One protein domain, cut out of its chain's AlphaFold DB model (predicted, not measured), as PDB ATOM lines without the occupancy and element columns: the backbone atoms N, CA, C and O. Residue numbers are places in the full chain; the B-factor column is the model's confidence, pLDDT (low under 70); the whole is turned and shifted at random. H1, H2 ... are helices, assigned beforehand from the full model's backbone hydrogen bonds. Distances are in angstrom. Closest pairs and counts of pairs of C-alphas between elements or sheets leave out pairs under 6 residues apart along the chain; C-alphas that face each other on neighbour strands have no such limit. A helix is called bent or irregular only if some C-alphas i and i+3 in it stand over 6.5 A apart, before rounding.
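AT A GLANCE: This is residues 2 to 62 of the 187 residues of an uncharacterized protein of Psychromonas sp. Urea-02u-13 (UniProt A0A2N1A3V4). One long helix, H2, kinked near residue 33 into a shallow bow, makes the length of the model, with a short helix near each end, H1 and H3, both set off to the same side of it. There is no packed core: H3 meets H2 just at the corner by their link, and H1 touches no helix. The printed part has 61 residues with three named helices, H1, H2 and H3 along the chain, and no named strand, in the class all helix. It is extended, a rod spanning 61 by 20 by 10 A, with a radius of gyration of the C-alphas of 20.5 A.

IN THESE COORDINATES: H1 is residues 2 to 9, beginning at C-alpha 2 at (-19.267, 41.323, 250.153), and measures 10.6 A from first to last C-alpha. H2 is residues 17 to 49, 46.0 A long, from C-alpha 17 at (-17.537, 56.746, 252.374). H2 has a kink of 37 degrees near residue 33; it is neither bent nor irregular, but only just: C-alphas 31 and 34 are 6.3 A apart. H3 is residues 54 to 62, 12.2 A long, ending at C-alpha 62 at (-24.668, 38.033, 202.545).

HOW THE PARTS SIT: H1 and H2 are only just apart, their closest C-alphas being 8.4 A from each other. H2, with residues 45 to 46 alone, only just touches H3, with 3 pairs of C-alphas within 8 A, and only at the corner by their link. The closest C-alphas are those of Asn 45 and Arg 54, 6.5 A apart. H2 and H3 stand at a steep tilt of 51 degrees and run the same way. H1 and H3 are apart. Every O i to N i+4 pair is within hydrogen-bond range in H1 and H3, and 26 of 29 are in H2.

THE WHOLE: The two C-alphas farthest apart, those of Thr 13 and Glu 61, are 60.7 A from each other. Residues 25 to 38 of H2 and 56 to 62 of H3 stand free. The printed part has no cut; the link from H1 to H2 is short, and that from H2 to H3 is tight. The mean pLDDT of the printed part is 86.2, and residues 2 to 15 are under 70.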
ATOM      1  N   LEU A   2     -20.514  41.942 250.678       59.91
ATOM      2  CA  LEU A   2     -19.267  41.323 250.153       59.91
ATOM      3  C   LEU A   2     -18.001  42.183 250.372       59.91
ATOM      4  O   LEU A   2     -16.973  41.679 250.805       59.91
ATOM      5  N   TYR A   3     -18.098  43.497 250.134       62.03
ATOM      6  CA  TYR A   3     -17.007  44.454 250.378       62.03
ATOM      7  C   TYR A   3     -16.607  44.543 251.861       62.03
ATOM      8  O   TYR A   3     -15.429  44.598 252.195       62.03
ATOM      9  N   GLU A   4     -17.595  44.506 252.755       64.38
ATOM     10  CA  GLU A   4     -17.374  44.546 254.204       64.38
ATOM     11  C   GLU A   4     -16.794  43.232 254.721       64.38
ATOM     12  O   GLU A   4     -15.903  43.279 255.555       64.38
ATOM     13  N   ILE A   5     -17.210  42.088 254.167       65.88
ATOM     14  CA  ILE A   5     -16.644  40.768 254.480       65.88
ATOM     15  C   ILE A   5     -15.160  40.710 254.093       65.88
ATOM     16  O   ILE A   5     -14.345  40.239 254.881       65.88
ATOM     17  N   VAL A   6     -14.787  41.229 252.915       65.81
ATOM     18  CA  VAL A   6     -13.383  41.260 252.464       65.81
ATOM     19  C   VAL A   6     -12.517  42.135 253.374       65.81
ATOM     20  O   VAL A   6     -11.420  41.723 253.738       65.81
ATOM     21  N   HIS A   7     -12.996  43.315 253.780       61.88
ATOM     22  CA  HIS A   7     -12.214  44.206 254.648       61.88
ATOM     23  C   HIS A   7     -12.231  43.808 256.133       61.88
ATOM     24  O   HIS A   7     -11.212  43.979 256.800       61.88
ATOM     25  N   GLN A   8     -13.302  43.181 256.640       60.97
ATOM     26  CA  GLN A   8     -13.293  42.543 257.965       60.97
ATOM     27  C   GLN A   8     -12.309  41.373 258.024       60.97
ATOM     28  O   GLN A   8     -11.571  41.253 258.999       60.97
ATOM     29  N   ALA A   9     -12.252  40.539 256.978       61.84
ATOM     30  CA  ALA A   9     -11.316  39.415 256.906       61.84
ATOM     31  C   ALA A   9      -9.841  39.856 256.884       61.84
ATOM     32  O   ALA A   9      -8.960  39.072 257.225       61.84
ATOM     33  N   GLN A  10      -9.567  41.109 256.510       69.44
ATOM     34  CA  GLN A  10      -8.226  41.697 256.482       69.44
ATOM     35  C   GLN A  10      -7.872  42.477 257.763       69.44
ATOM     36  O   GLN A  10      -6.795  43.064 257.828       69.44
ATOM     37  N   GLY A  11      -8.748  42.503 258.779       61.44
ATOM     38  CA  GLY A  11      -8.512  43.240 260.029       61.44
ATOM     39  C   GLY A  11      -8.484  44.766 259.864       61.44
ATOM     40  O   GLY A  11      -7.948  45.468 260.718       61.44
ATOM     41  N   VAL A  12      -9.036  45.287 258.763       67.25
ATOM     42  CA  VAL A  12      -8.987  46.713 258.419       67.25
ATOM     43  C   VAL A  12     -10.210  47.431 258.998       67.25
ATOM     44  O   VAL A  12     -11.337  46.941 258.899       67.25
ATOM     45  N   THR A  13      -9.998  48.603 259.604       69.69
ATOM     46  CA  THR A  13     -11.068  49.502 260.070       69.69
ATOM     47  C   THR A  13     -12.096  49.771 258.971       69.69
ATOM     48  O   THR A  13     -11.741  49.842 257.794       69.69
ATOM     49  N   LEU A  14     -13.372  49.937 259.347       65.19
ATOM     50  CA  LEU A  14     -14.451  50.156 258.384       65.19
ATOM     51  C   LEU A  14     -14.101  51.310 257.420       65.19
ATOM     52  O   LEU A  14     -13.799  52.413 257.876       65.19
ATOM     53  N   PRO A  15     -14.143  51.062 256.103       67.12
ATOM     54  CA  PRO A  15     -13.690  52.008 255.092       67.12
ATOM     55  C   PRO A  15     -14.576  53.255 255.058       67.12
ATOM     56  O   PRO A  15     -15.803  53.179 255.217       67.12
ATOM     57  N   SER A  16     -13.953  54.401 254.798       81.62
ATOM     58  CA  SER A  16     -14.629  55.690 254.655       81.62
ATOM     59  C   SER A  16     -15.601  55.692 253.466       81.62
ATOM     60  O   SER A  16     -15.469  54.925 252.507       81.62
ATOM     61  N   PHE A  17     -16.581  56.603 253.479       83.69
ATOM     62  CA  PHE A  17     -17.537  56.746 252.374       83.69
ATOM     63  C   PHE A  17     -16.843  56.964 251.015       83.69
ATOM     64  O   PHE A  17     -17.262  56.391 250.012       83.69
ATOM     65  N   LYS A  18     -15.741  57.728 250.985       84.56
ATOM     66  CA  LYS A  18     -14.952  57.965 249.764       84.56
ATOM     67  C   LYS A  18     -14.312  56.683 249.223       84.56
ATOM     68  O   LYS A  18     -14.287  56.484 248.011       84.56
ATOM     69  N   GLU A  19     -13.829  55.800 250.095       83.75
ATOM     70  CA  GLU A  19     -13.235  54.519 249.693       83.75
ATOM     71  C   GLU A  19     -14.289  53.546 249.172       83.75
ATOM     72  O   GLU A  19     -14.069  52.921 248.133       83.75
ATOM     73  N   LYS A  20     -15.468  53.497 249.812       83.25
ATOM     74  CA  LYS A  20     -16.641  52.778 249.282       83.25
ATOM     75  C   LYS A  20     -17.010  53.293 247.887       83.25
ATOM     76  O   LYS A  20     -17.215  52.489 246.980       83.25
ATOM     77  N   LEU A  21     -17.055  54.615 247.704       86.44
ATOM     78  CA  LEU A  21     -17.397  55.235 246.423       86.44
ATOM     79  C   LEU A  21     -16.373  54.892 245.333       86.44
ATOM     80  O   LEU A  21     -16.771  54.499 244.241       86.44
ATOM     81  N   ARG A  22     -15.069  54.974 245.629       85.88
ATOM     82  CA  ARG A  22     -14.005  54.593 244.683       85.88
ATOM     83  C   ARG A  22     -14.082  53.108 244.323       85.88
ATOM     84  O   ARG A  22     -14.088  52.762 243.146       85.88
ATOM     85  N   TYR A  23     -14.228  52.243 245.328       82.88
ATOM     86  CA  TYR A  23     -14.313  50.792 245.151       82.88
ATOM     87  C   TYR A  23     -15.480  50.368 244.249       82.88
ATOM     88  O   TYR A  23     -15.317  49.505 243.379       82.88
ATOM     89  N   TRP A  24     -16.664  50.947 244.463       87.44
ATOM     90  CA  TRP A  24     -17.834  50.661 243.634       87.44
ATOM     91  C   TRP A  24     -17.777  51.382 242.291       87.44
ATOM     92  O   TRP A  24     -18.158  50.788 241.289       87.44
ATOM     93  N   GLY A  25     -17.252  52.608 242.248       89.88
ATOM     94  CA  GLY A  25     -17.091  53.387 241.022       89.88
ATOM     95  C   GLY A  25     -16.264  52.653 239.969       89.88
ATOM     96  O   GLY A  25     -16.710  52.540 238.832       89.88
ATOM     97  N   GLU A  26     -15.125  52.072 240.355       85.38
ATOM     98  CA  GLU A  26     -14.259  51.282 239.461       85.38
ATOM     99  C   GLU A  26     -14.935  50.004 238.935       85.38
ATOM    100  O   GLU A  26     -14.736  49.599 237.791       85.38
ATOM    101  N   ARG A  27     -15.759  49.346 239.758       86.62
ATOM    102  CA  ARG A  27     -16.468  48.118 239.355       86.62
ATOM    103  C   ARG A  27     -17.651  48.417 238.458       86.62
ATOM    104  O   ARG A  27     -17.858  47.731 237.466       86.62
ATOM    105  N   ILE A  28     -18.432  49.428 238.820       90.56
ATOM    106  CA  ILE A  28     -19.595  49.857 238.048       90.56
ATOM    107  C   ILE A  28     -19.136  50.384 236.692       90.56
ATOM    108  O   ILE A  28     -19.735  50.018 235.685       90.56
ATOM    109  N   SER A  29     -18.054  51.167 236.638       87.94
ATOM    110  CA  SER A  29     -17.503  51.623 235.361       87.94
ATOM    111  C   SER A  29     -17.107  50.435 234.484       87.94
ATOM    112  O   SER A  29     -17.570  50.355 233.350       87.94
ATOM    113  N   ALA A  30     -16.377  49.455 235.027       87.00
ATOM    114  CA  ALA A  30     -16.022  48.239 234.297       87.00
ATOM    115  C   ALA A  30     -17.253  47.445 233.812       87.00
ATOM    116  O   ALA A  30     -17.267  46.963 232.680       87.00
ATOM    117  N   LEU A  31     -18.300  47.335 234.634       89.38
ATOM    118  CA  LEU A  31     -19.528  46.611 234.287       89.38
ATOM    119  C   LEU A  31     -20.359  47.320 233.212       89.38
ATOM    120  O   LEU A  31     -20.967  46.646 232.384       89.38
ATOM    121  N   ILE A  32     -20.389  48.656 233.207       93.81
ATOM    122  CA  ILE A  32     -21.182  49.438 232.249       93.81
ATOM    123  C   ILE A  32     -20.503  49.507 230.873       93.81
ATOM    124  O   ILE A  32     -21.201  49.659 229.872       93.81
ATOM    125  N   LEU A  33     -19.180  49.330 230.778       91.94
ATOM    126  CA  LEU A  33     -18.472  49.352 229.487       91.94
ATOM    127  C   LEU A  33     -19.043  48.350 228.471       91.94
ATOM    128  O   LEU A  33     -19.173  48.684 227.295       91.94
ATOM    129  N   ILE A  34     -19.429  47.150 228.914       89.50
ATOM    130  CA  ILE A  34     -19.969  46.101 228.034       89.50
ATOM    131  C   ILE A  34     -21.316  46.510 227.407       89.50
ATOM    132  O   ILE A  34     -21.400  46.567 226.178       89.50
ATOM    133  N   PRO A  35     -22.377  46.828 228.180       94.31
ATOM    134  CA  PRO A  35     -23.635  47.283 227.594       94.31
ATOM    135  C   PRO A  35     -23.478  48.616 226.855       94.31
ATOM    136  O   PRO A  35     -24.144  48.822 225.845       94.31
ATOM    137  N   MET A  36     -22.572  49.497 227.291       95.81
ATOM    138  CA  MET A  36     -22.291  50.753 226.592       95.81
ATOM    139  C   MET A  36     -21.740  50.514 225.183       95.81
ATOM    140  O   MET A  36     -22.188  51.171 224.245       95.81
ATOM    141  N   ALA A  37     -20.831  49.551 225.008       94.12
ATOM    142  CA  ALA A  37     -20.317  49.184 223.690       94.12
ATOM    143  C   ALA A  37     -21.434  48.677 222.762       94.12
ATOM    144  O   ALA A  37     -21.481  49.057 221.591       94.12
ATOM    145  N   ILE A  38     -22.369  47.878 223.290       95.12
ATOM    146  CA  ILE A  38     -23.539  47.401 222.535       95.12
ATOM    147  C   ILE A  38     -24.433  48.579 222.136       95.12
ATOM    148  O   ILE A  38     -24.791  48.705 220.969       95.12
ATOM    149  N   VAL A  39     -24.762  49.472 223.074       97.00
ATOM    150  CA  VAL A  39     -25.582  50.660 222.791       97.00
ATOM    151  C   VAL A  39     -24.924  51.535 221.729       97.00
ATOM    152  O   VAL A  39     -25.586  51.942 220.778       97.00
ATOM    153  N   PHE A  40     -23.619  51.780 221.840       97.38
ATOM    154  CA  PHE A  40     -22.881  52.568 220.859       97.38
ATOM    155  C   PHE A  40     -22.902  51.919 219.469       97.38
ATOM    156  O   PHE A  40     -23.172  52.594 218.478       97.38
ATOM    157  N   TYR A  41     -22.706  50.600 219.390       96.62
ATOM    158  CA  TYR A  41     -22.814  49.853 218.137       96.62
ATOM    159  C   TYR A  41     -24.213  49.959 217.508       96.62
ATOM    160  O   TYR A  41     -24.337  50.152 216.295       96.62
ATOM    161  N   LEU A  42     -25.270  49.885 218.318       97.81
ATOM    162  CA  LEU A  42     -26.649  50.036 217.852       97.81
ATOM    163  C   LEU A  42     -26.930  51.472 217.369       97.81
ATOM    164  O   LEU A  42     -27.557  51.648 216.324       97.81
ATOM    165  N   ILE A  43     -26.419  52.496 218.064       98.25
ATOM    166  CA  ILE A  43     -26.510  53.900 217.622       98.25
ATOM    167  C   ILE A  43     -25.824  54.081 216.267       98.25
ATOM    168  O   ILE A  43     -26.398  54.705 215.375       98.25
ATOM    169  N   LEU A  44     -24.627  53.517 216.088       97.56
ATOM    170  CA  LEU A  44     -23.921  53.565 214.808       97.56
ATOM    171  C   LEU A  44     -24.716  52.883 213.690       97.56
ATOM    172  O   LEU A  44     -24.839  53.458 212.610       97.56
ATOM    173  N   ASN A  45     -25.304  51.709 213.950       97.75
ATOM    174  CA  ASN A  45     -26.194  51.046 212.988       97.75
ATOM    175  C   ASN A  45     -27.348  51.973 212.587       97.75
ATOM    176  O   ASN A  45     -27.563  52.204 211.394       97.75
ATOM    177  N   LYS A  46     -28.024  52.576 213.574       98.00
ATOM    178  CA  LYS A  46     -29.142  53.494 213.335       98.00
ATOM    179  C   LYS A  46     -28.724  54.731 212.542       98.00
ATOM    180  O   LYS A  46     -29.467  55.154 211.661       98.00
ATOM    181  N   TRP A  47     -27.560  55.299 212.843       98.25
ATOM    182  CA  TRP A  47     -27.049  56.498 212.181       98.25
ATOM    183  C   TRP A  47     -26.648  56.243 210.723       98.25
ATOM    184  O   TRP A  47     -26.979  57.047 209.857       98.25
ATOM    185  N   VAL A  48     -25.984  55.117 210.443       97.81
ATOM    186  CA  VAL A  48     -25.489  54.787 209.096       97.81
ATOM    187  C   VAL A  48     -26.590  54.228 208.195       97.81
ATOM    188  O   VAL A  48     -26.638  54.554 207.013       97.81
ATOM    189  N   SER A  49     -27.462  53.371 208.729       97.00
ATOM    190  CA  SER A  49     -28.416  52.595 207.922       97.00
ATOM    191  C   SER A  49     -29.882  52.975 208.117       97.00
ATOM    192  O   SER A  49     -30.745  52.488 207.392       97.00
ATOM    193  N   GLY A  50     -30.190  53.818 209.105       97.62
ATOM    194  CA  GLY A  50     -31.567  54.132 209.475       97.62
ATOM    195  C   GLY A  50     -32.263  53.049 210.310       97.62
ATOM    196  O   GLY A  50     -33.383  53.290 210.762       97.62
ATOM    197  N   ASP A  51     -31.612  51.921 210.612       97.38
ATOM    198  CA  ASP A  51     -32.153  50.823 211.425       97.38
ATOM    199  C   ASP A  51     -31.153  50.390 212.517       97.38
ATOM    200  O   ASP A  51     -29.949  50.310 212.289       97.38
ATOM    201  N   TRP A  52     -31.652  50.131 213.728       97.81
ATOM    202  CA  TRP A  52     -30.860  49.661 214.867       97.81
ATOM    203  C   TRP A  52     -30.286  48.255 214.651       97.81
ATOM    204  O   TRP A  52     -29.188  47.962 215.128       97.81
ATOM    205  N   PHE A  53     -31.016  47.390 213.943       97.31
ATOM    206  CA  PHE A  53     -30.706  45.966 213.804       97.31
ATOM    207  C   PHE A  53     -30.319  45.565 212.379       97.31
ATOM    208  O   PHE A  53     -30.276  44.375 212.077       97.31
ATOM    209  N   ARG A  54     -29.960  46.530 211.521       96.31
ATOM    210  CA  ARG A  54     -29.603  46.283 210.111       96.31
ATOM    211  C   ARG A  54     -28.537  45.204 209.917       96.31
ATOM    212  O   ARG A  54     -28.557  44.474 208.933       96.31
ATOM    213  N   PHE A  55     -27.605  45.082 210.861       95.25
ATOM    214  CA  PHE A  55     -26.579  44.044 210.824       95.25
ATOM    215  C   PHE A  55     -27.150  42.613 210.776       95.25
ATOM    216  O   PHE A  55     -26.464  41.730 210.263       95.25
ATOM    217  N   LEU A  56     -28.366  42.367 211.287       95.62
ATOM    218  CA  LEU A  56     -29.036  41.066 211.193       95.62
ATOM    219  C   LEU A  56     -29.438  40.753 209.749       95.62
ATOM    220  O   LEU A  56     -29.146  39.658 209.272       95.62
ATOM    221  N   ASP A  57     -30.009  41.726 209.037       95.94
ATOM    222  CA  ASP A  57     -30.335  41.579 207.616       95.94
ATOM    223  C   ASP A  57     -29.063  41.316 206.814       95.94
ATOM    224  O   ASP A  57     -28.997  40.366 206.043       95.94
ATOM    225  N   TYR A  58     -27.997  42.086 207.061       95.06
ATOM    226  CA  TYR A  58     -26.726  41.895 206.364       95.06
ATOM    227  C   TYR A  58     -26.094  40.524 206.623       95.06
ATOM    228  O   TYR A  58     -25.483  39.963 205.710       95.06
ATOM    229  N   GLN A  59     -26.229  39.972 207.833       94.56
ATOM    230  CA  GLN A  59     -25.789  38.607 208.144       94.56
ATOM    231  C   GLN A  59     -26.569  37.572 207.327       94.56
ATOM    232  O   GLN A  59     -25.978  36.626 206.797       94.56
ATOM    233  N   GLN A  60     -27.880  37.764 207.192       95.56
ATOM    234  CA  GLN A  60     -28.739  36.842 206.463       95.56
ATOM    235  C   GLN A  60     -28.562  36.963 204.944       95.56
ATOM    236  O   GLN A  60     -28.384  35.948 204.276       95.56
ATOM    237  N   GLU A  61     -28.561  38.177 204.402       96.31
ATOM    238  CA  GLU A  61     -28.466  38.451 202.964       96.31
ATOM    239  C   GLU A  61     -27.115  38.018 202.380       96.31
ATOM    240  O   GLU A  61     -27.075  37.414 201.311       96.31
ATOM    241  N   ASN A  62     -26.009  38.287 203.083       95.38
ATOM    242  CA  ASN A  62     -24.668  38.033 202.545       95.38
ATOM    243  C   ASN A  62     -24.090  36.668 202.948       95.38
ATOM    244  O   ASN A  62     -23.284  36.108 202.207       95.38
TER     245      ASN A  62